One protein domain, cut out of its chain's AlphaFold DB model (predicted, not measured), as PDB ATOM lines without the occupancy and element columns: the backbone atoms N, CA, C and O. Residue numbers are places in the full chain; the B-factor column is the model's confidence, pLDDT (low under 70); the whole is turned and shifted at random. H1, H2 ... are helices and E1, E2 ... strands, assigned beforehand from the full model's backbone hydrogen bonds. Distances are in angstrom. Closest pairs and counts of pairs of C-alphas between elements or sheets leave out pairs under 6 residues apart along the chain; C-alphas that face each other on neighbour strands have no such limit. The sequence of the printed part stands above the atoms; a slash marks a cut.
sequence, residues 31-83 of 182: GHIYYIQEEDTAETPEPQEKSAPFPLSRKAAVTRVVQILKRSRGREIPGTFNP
ATOM      1  N   GLY A  31     -11.461 -14.093 -42.213       87.38
ATOM      2  CA  GLY A  31     -12.557 -13.974 -41.248       87.38
ATOM      3  C   GLY A  31     -13.718 -13.142 -41.772       87.38
ATOM      4  O   GLY A  31     -14.796 -13.170 -41.204       87.38
ATOM      5  N   HIS A  32     -13.517 -12.398 -42.848       86.44
ATOM      6  CA  HIS A  32     -14.461 -11.421 -43.336       86.44
ATOM      7  C   HIS A  32     -15.127 -11.962 -44.620       86.44
ATOM      8  O   HIS A  32     -14.433 -12.434 -45.518       86.44
ATOM      9  N   ILE A  33     -16.464 -11.957 -44.703       85.25
ATOM     10  CA  ILE A  33     -17.182 -12.542 -45.854       85.25
ATOM     11  C   ILE A  33     -16.977 -11.746 -47.142       85.25
ATOM     12  O   ILE A  33     -16.727 -12.349 -48.184       85.25
ATOM     13  N   TYR A  34     -17.093 -10.420 -47.091       85.19
ATOM     14  CA  TYR A  34     -16.980  -9.559 -48.269       85.19
ATOM     15  C   TYR A  34     -15.694  -8.732 -48.256       85.19
ATOM     16  O   TYR A  34     -15.446  -7.990 -47.309       85.19
ATOM     17  N   TYR A  35     -14.906  -8.792 -49.321       86.56
ATOM     18  CA  TYR A  35     -13.763  -7.907 -49.532       86.56
ATOM     19  C   TYR A  35     -14.172  -6.763 -50.457       86.56
ATOM     20  O   TYR A  35     -14.556  -7.009 -51.602       86.56
ATOM     21  N   ILE A  36     -14.131  -5.518 -49.972       85.31
ATOM     22  CA  ILE A  36     -14.541  -4.365 -50.780       85.31
ATOM     23  C   ILE A  36     -13.398  -3.974 -51.718       85.31
ATOM     24  O   ILE A  36     -12.349  -3.534 -51.260       85.31
ATOM     25  N   GLN A  37     -13.615  -4.131 -53.022       83.38
ATOM     26  CA  GLN A  37     -12.676  -3.686 -54.051       83.38
ATOM     27  C   GLN A  37     -12.961  -2.228 -54.417       83.38
ATOM     28  O   GLN A  37     -14.091  -1.878 -54.785       83.38
ATOM     29  N   GLU A  38     -11.928  -1.395 -54.313       76.44
ATOM     30  CA  GLU A  38     -11.926  -0.037 -54.850       76.44
ATOM     31  C   GLU A  38     -11.705  -0.098 -56.369       76.44
ATOM     32  O   GLU A  38     -10.930  -0.922 -56.861       76.44
ATOM     33  N   GLU A  39     -12.412   0.753 -57.116       67.62
ATOM     34  CA  GLU A  39     -12.447   0.716 -58.591       67.62
ATOM     35  C   GLU A  39     -11.070   0.990 -59.235       67.62
ATOM     36  O   GLU A  39     -10.831   0.554 -60.359       67.62
ATOM     37  N   ASP A  40     -10.140   1.608 -58.499       58.53
ATOM     38  CA  ASP A  40      -8.802   1.980 -58.984       58.53
ATOM     39  C   ASP A  40      -7.730   0.888 -58.794       58.53
ATOM     40  O   ASP A  40      -6.611   1.009 -59.293       58.53
ATOM     41  N   THR A  41      -8.047  -0.203 -58.094       56.66
ATOM     42  CA  THR A  41      -7.110  -1.316 -57.867       56.66
ATOM     43  C   THR A  41      -7.389  -2.458 -58.834       56.66
ATOM     44  O   THR A  41      -8.078  -3.426 -58.513       56.66
ATOM     45  N   ALA A  42      -6.841  -2.346 -60.045       50.41
ATOM     46  CA  ALA A  42      -6.791  -3.424 -61.030       50.41
ATOM     47  C   ALA A  42      -5.758  -4.496 -60.625       50.41
ATOM     48  O   ALA A  42      -4.770  -4.719 -61.319       50.41
ATOM     49  N   GLU A  43      -5.961  -5.156 -59.486       51.50
ATOM     50  CA  GLU A  43      -5.214  -6.368 -59.148       51.50
ATOM     51  C   GLU A  43      -6.017  -7.590 -59.602       51.50
ATOM     52  O   GLU A  43      -7.140  -7.845 -59.159       51.50
ATOM     53  N   THR A  44      -5.438  -8.326 -60.550       48.00
ATOM     54  CA  THR A  44      -5.972  -9.570 -61.102       48.00
ATOM     55  C   THR A  44      -6.302 -10.536 -59.958       48.00
ATOM     56  O   THR A  44      -5.413 -10.828 -59.156       48.00
ATOM     57  N   PRO A  45      -7.539 -11.055 -59.846       49.84
ATOM     58  CA  PRO A  45      -7.890 -11.922 -58.731       49.84
ATOM     59  C   PRO A  45      -7.085 -13.221 -58.820       49.84
ATOM     60  O   PRO A  45      -7.246 -13.996 -59.766       49.84
ATOM     61  N   GLU A  46      -6.222 -13.456 -57.828       50.84
ATOM     62  CA  GLU A  46      -5.577 -14.753 -57.622       50.84
ATOM     63  C   GLU A  46      -6.640 -15.869 -57.578       50.84
ATOM     64  O   GLU A  46      -7.780 -15.617 -57.160       50.84
ATOM     65  N   PRO A  47      -6.307 -17.104 -58.004       45.78
ATOM     66  CA  PRO A  47      -7.256 -18.210 -58.045       45.78
ATOM     67  C   PRO A  47      -7.986 -18.355 -56.708       45.78
ATOM     68  O   PRO A  47      -7.388 -18.689 -55.686       45.78
ATOM     69  N   GLN A  48      -9.292 -18.078 -56.713       53.38
ATOM     70  CA  GLN A  48     -10.101 -18.089 -55.500       53.38
ATOM     71  C   GLN A  48     -10.170 -19.508 -54.930       53.38
ATOM     72  O   GLN A  48     -10.931 -20.357 -55.403       53.38
ATOM     73  N   GLU A  49      -9.395 -19.765 -53.879       54.62
ATOM     74  CA  GLU A  49      -9.634 -20.900 -52.996       54.62
ATOM     75  C   GLU A  49     -11.074 -20.832 -52.463       54.62
ATOM     76  O   GLU A  49     -11.591 -19.755 -52.167       54.62
ATOM     77  N   LYS A  50     -11.723 -21.987 -52.261       55.62
ATOM     78  CA  LYS A  50     -13.135 -22.100 -51.824       55.62
ATOM     79  C   LYS A  50     -13.475 -21.398 -50.489       55.62
ATOM     80  O   LYS A  50     -14.636 -21.391 -50.099       55.62
ATOM     81  N   SER A  51     -12.478 -20.854 -49.786       58.91
ATOM     82  CA  SER A  51     -12.591 -20.160 -48.494       58.91
ATOM     83  C   SER A  51     -12.103 -18.702 -48.524       58.91
ATOM     84  O   SER A  51     -11.889 -18.112 -47.467       58.91
ATOM     85  N   ALA A  52     -11.865 -18.131 -49.708       66.81
ATOM     86  CA  ALA A  52     -11.484 -16.729 -49.846       66.81
ATOM     87  C   ALA A  52     -12.701 -15.796 -49.661       66.81
ATOM     88  O   ALA A  52     -13.809 -16.172 -50.061       66.81
ATOM     89  N   PRO A  53     -12.509 -14.589 -49.098       79.88
ATOM     90  CA  PRO A  53     -13.534 -13.550 -49.079       79.88
ATOM     91  C   PRO A  53     -14.096 -13.266 -50.475       79.88
ATOM     92  O   PRO A  53     -13.375 -13.281 -51.475       79.88
ATOM     93  N   PHE A  54     -15.392 -12.976 -50.547       80.31
ATOM     94  CA  PHE A  54     -16.066 -12.640 -51.793       80.31
ATOM     95  C   PHE A  54     -15.766 -11.189 -52.179       80.31
ATOM     96  O   PHE A  54     -16.096 -10.286 -51.406       80.31
ATOM     97  N   PRO A  55     -15.192 -10.926 -53.365       82.50
ATOM     98  CA  PRO A  55     -14.990  -9.562 -53.820       82.50
ATOM     99  C   PRO A  55     -16.344  -8.879 -54.039       82.50
ATOM    100  O   PRO A  55     -17.263  -9.448 -54.632       82.50
ATOM    101  N   LEU A  56     -16.463  -7.651 -53.550       82.31
ATOM    102  CA  LEU A  56     -17.647  -6.814 -53.663       82.31
ATOM    103  C   LEU A  56     -17.201  -5.413 -54.075       82.31
ATOM    104  O   LEU A  56     -16.424  -4.784 -53.368       82.31
ATOM    105  N   SER A  57     -17.676  -4.895 -55.207       86.19
ATOM    106  CA  SER A  57     -17.322  -3.525 -55.591       86.19
ATOM    107  C   SER A  57     -17.889  -2.520 -54.590       86.19
ATOM    108  O   SER A  57     -18.961  -2.739 -54.009       86.19
ATOM    109  N   ARG A  58     -17.219  -1.374 -54.423       85.94
ATOM    110  CA  ARG A  58     -17.709  -0.300 -53.547       85.94
ATOM    111  C   ARG A  58     -19.146   0.115 -53.872       85.94
ATOM    112  O   ARG A  58     -19.978   0.229 -52.971       85.94
ATOM    113  N   LYS A  59     -19.487   0.245 -55.156       85.50
ATOM    114  CA  LYS A  59     -20.855   0.552 -55.608       85.50
ATOM    115  C   LYS A  59     -21.874  -0.517 -55.190       85.50
ATOM    116  O   LYS A  59     -22.984  -0.178 -54.765       85.50
ATOM    117  N   ALA A  60     -21.511  -1.798 -55.280       83.44
ATOM    118  CA  ALA A  60     -22.372  -2.901 -54.859       83.44
ATOM    119  C   ALA A  60     -22.541  -2.934 -53.330       83.44
ATOM    120  O   ALA A  60     -23.661  -3.109 -52.846       83.44
ATOM    121  N   ALA A  61     -21.468  -2.679 -52.575       85.56
ATOM    122  CA  ALA A  61     -21.506  -2.565 -51.118       85.56
ATOM    123  C   ALA A  61     -22.432  -1.427 -50.661       85.56
ATOM    124  O   ALA A  61     -23.346  -1.657 -49.869       85.56
ATOM    125  N   VAL A  62     -22.284  -0.224 -51.228       87.44
ATOM    126  CA  VAL A  62     -23.158   0.924 -50.925       87.44
ATOM    127  C   VAL A  62     -24.613   0.611 -51.271       87.44
ATOM    128  O   VAL A  62     -25.508   0.858 -50.463       87.44
ATOM    129  N   THR A  63     -24.865   0.004 -52.432       86.75
ATOM    130  CA  THR A  63     -26.219  -0.420 -52.821       86.75
ATOM    131  C   THR A  63     -26.817  -1.385 -51.797       86.75
ATOM    132  O   THR A  63     -27.966  -1.204 -51.389       86.75
ATOM    133  N   ARG A  64     -26.044  -2.377 -51.335       83.25
ATOM    134  CA  ARG A  64     -26.470  -3.337 -50.307       83.25
ATOM    135  C   ARG A  64     -26.839  -2.625 -49.004       83.25
ATOM    136  O   ARG A  64     -27.942  -2.831 -48.497       83.25
ATOM    137  N   VAL A  65     -25.973  -1.738 -48.512       85.12
ATOM    138  CA  VAL A  65     -26.211  -0.950 -47.289       85.12
ATOM    139  C   VAL A  65     -27.480  -0.105 -47.413       85.12
ATOM    140  O   VAL A  65     -28.323  -0.123 -46.518       85.12
ATOM    141  N   VAL A  66     -27.680   0.574 -48.548       83.62
ATOM    142  CA  VAL A  66     -28.887   1.375 -48.814       83.62
ATOM    143  C   VAL A  66     -30.153   0.514 -48.816       83.62
ATOM    144  O   VAL A  66     -31.191   0.954 -48.324       83.62
ATOM    145  N   GLN A  67     -30.100  -0.710 -49.347       81.06
ATOM    146  CA  GLN A  67     -31.241  -1.632 -49.319       81.06
ATOM    147  C   GLN A  67     -31.575  -2.094 -47.897       81.06
ATOM    148  O   GLN A  67     -32.753  -2.141 -47.539       81.06
ATOM    149  N   ILE A  68     -30.561  -2.384 -47.077       77.06
ATOM    150  CA  ILE A  68     -30.758  -2.730 -45.663       77.06
ATOM    151  C   ILE A  68     -31.382  -1.540 -44.920       77.06
ATOM    152  O   ILE A  68     -32.421  -1.704 -44.283       77.06
ATOM    153  N   LEU A  69     -30.836  -0.333 -45.111       75.88
ATOM    154  CA  LEU A  69     -31.357   0.913 -44.538       75.88
ATOM    155  C   LEU A  69     -32.814   1.178 -44.916       75.88
ATOM    156  O   LEU A  69     -33.625   1.511 -44.060       75.88
ATOM    157  N   LYS A  70     -33.178   1.030 -46.197       75.00
ATOM    158  CA  LYS A  70     -34.560   1.237 -46.665       75.00
ATOM    159  C   LYS A  70     -35.552   0.298 -45.975       75.00
ATOM    160  O   LYS A  70     -36.674   0.716 -45.707       75.00
ATOM    161  N   ARG A  71     -35.138  -0.936 -45.673       71.19
ATOM    162  CA  ARG A  71     -35.964  -1.957 -45.007       71.19
ATOM    163  C   ARG A  71     -36.016  -1.797 -43.485       71.19
ATOM    164  O   ARG A  71     -36.952  -2.291 -42.865       71.19
ATOM    165  N   SER A  72     -35.045  -1.109 -42.883       67.69
ATOM    166  CA  SER A  72     -35.007  -0.821 -41.443       67.69
ATOM    167  C   SER A  72     -35.627   0.531 -41.053       67.69
ATOM    168  O   SER A  72     -35.682   0.838 -39.860       67.69
ATOM    169  N   ARG A  73     -36.131   1.314 -42.028       65.12
ATOM    170  CA  ARG A  73     -36.769   2.631 -41.820       65.12
ATOM    171  C   ARG A  73     -37.919   2.583 -40.805       65.12
ATOM    172  O   ARG A  73     -38.664   1.610 -40.742       65.12
ATOM    173  N   GLY A  74     -38.075   3.673 -40.049       62.25
ATOM    174  CA  GLY A  74     -39.146   3.862 -39.058       62.25
ATOM    175  C   GLY A  74     -38.769   3.527 -37.609       62.25
ATOM    176  O   GLY A  74     -39.600   3.686 -36.724       62.25
ATOM    177  N   ARG A  75     -37.529   3.084 -37.352       58.19
ATOM    178  CA  ARG A  75     -37.002   2.795 -36.001       58.19
ATOM    179  C   ARG A  75     -35.962   3.802 -35.495       58.19
ATOM    180  O   ARG A  75     -35.448   3.632 -34.396       58.19
ATOM    181  N   GLU A  76     -35.644   4.821 -36.286       64.06
ATOM    182  CA  GLU A  76     -34.599   5.801 -35.978       64.06
ATOM    183  C   GLU A  76     -35.171   7.203 -35.817       64.06
ATOM    184  O   GLU A  76     -36.116   7.589 -36.509       64.06
ATOM    185  N   ILE A  77     -34.537   7.975 -34.934       62.88
ATOM    186  CA  ILE A  77     -34.745   9.413 -34.822       62.88
ATOM    187  C   ILE A  77     -34.046  10.074 -36.025       62.88
ATOM    188  O   ILE A  77     -32.906   9.711 -36.343       62.88
ATOM    189  N   PRO A  78     -34.688  11.029 -36.719       57.47
ATOM    190  CA  PRO A  78     -34.044  11.771 -37.798       57.47
ATOM    191  C   PRO A  78     -32.713  12.390 -37.333       57.47
ATOM    192  O   PRO A  78     -32.686  13.124 -36.351       57.47
ATOM    193  N   GLY A  79     -31.611  12.089 -38.031       61.81
ATOM    194  CA  GLY A  79     -30.274  12.631 -37.736       61.81
ATOM    195  C   GLY A  79     -29.309  11.682 -37.011       61.81
ATOM    196  O   GLY A  79     -28.131  12.010 -36.893       61.81
ATOM    197  N   THR A  80     -29.759  10.502 -36.576       65.75
ATOM    198  CA  THR A  80     -28.894   9.463 -35.974       65.75
ATOM    199  C   THR A  80     -28.676   8.279 -36.918       65.75
ATOM    200  O   THR A  80     -29.529   8.008 -37.757       65.75
ATOM    201  N   PHE A  81     -27.542   7.575 -36.798       65.81
ATOM    202  CA  PHE A  81     -27.300   6.323 -37.529       65.81
ATOM    203  C   PHE A  81     -28.079   5.161 -36.896       65.81
ATOM    204  O   PHE A  81     -28.269   5.148 -35.683       65.81
ATOM    205  N   ASN A  82     -28.447   4.146 -37.686       69.44
ATOM    206  CA  ASN A  82     -29.083   2.927 -37.184       69.44
ATOM    207  C   ASN A  82     -28.064   1.986 -36.514       69.44
ATOM    208  O   ASN A  82     -27.284   1.349 -37.232       69.44
ATOM    209  N   PRO A  83     -28.086   1.770 -35.188       73.38
ATOM    210  CA  PRO A  83     -27.187   0.798 -34.564       73.38
ATOM    211  C   PRO A  83     -27.476  -0.639 -35.028       73.38
ATOM    212  O   PRO A  83     -26.570  -1.465 -35.102       73.38
TER     213      PRO A  83
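AT A GLANCE: This is residues 31 to 83 of the 182 residues of an uncharacterized protein of Blastomyces percursus (UniProt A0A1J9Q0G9). Two short parallel strands, E1 and E2, make a small ladder; a wide loop, residues 38 to 53, joins them on one side, and a single helix, H1, follows E2 with no residue between, turns sharply from the strand's direction and leads away to the other side, where the printed part ends in a hooked tail. The loop lies at one end of the long axis and the tail at the other, with residues 62 to 68 of H1 sticking out as an arm between ladder and tail. The printed part has 53 residues, under half of them in the named elements, which follow as E1, E2, H1; the class is mixed, helices and strands. It is only just extended, close to loose, with a radius of gyration of the C-alphas of 15.2 A, and elongated, spanning 45 by 24 by 14 A.

HOW THE PARTS SIT: E1, residues 34 to 37, and E2, residues 54 to 57, are parallel neighbours at 40 degrees. The C-alphas of Tyr 34 and Phe 54 face each other at 4.8 A. N 35 and O 54, 2.8 A apart, and N 37 and O 56, 2.9 A apart, are within hydrogen-bond range. H1, residues 58 to 72, follows E2 by a tight link. The closest C-alphas of E1 and H1 are those of Ile 36 and Arg 58, 5.8 A apart. In H1 every O i to N i+4 pair is within hydrogen-bond range.

IN THESE COORDINATES: E1 begins at C-alpha 34 (-16.980, -9.559, -48.269) and measures 9.3 A. E2 measures 10.0 A. H1 measures 21.1 A and ends at C-alpha 72 (-35.007, -0.821, -41.443).

THE WHOLE: The C-alphas of Pro 47 and Ile 77, the two farthest apart, are separated by 45.4 A. The printed part has no cut. The link from E1 to E2 is long, 16 residues. Residues 62 to 68 and 74 to 80 stand free. Mean pLDDT of the printed part is 71.3; residues 39 to 52 and 72 to 82 are under 70.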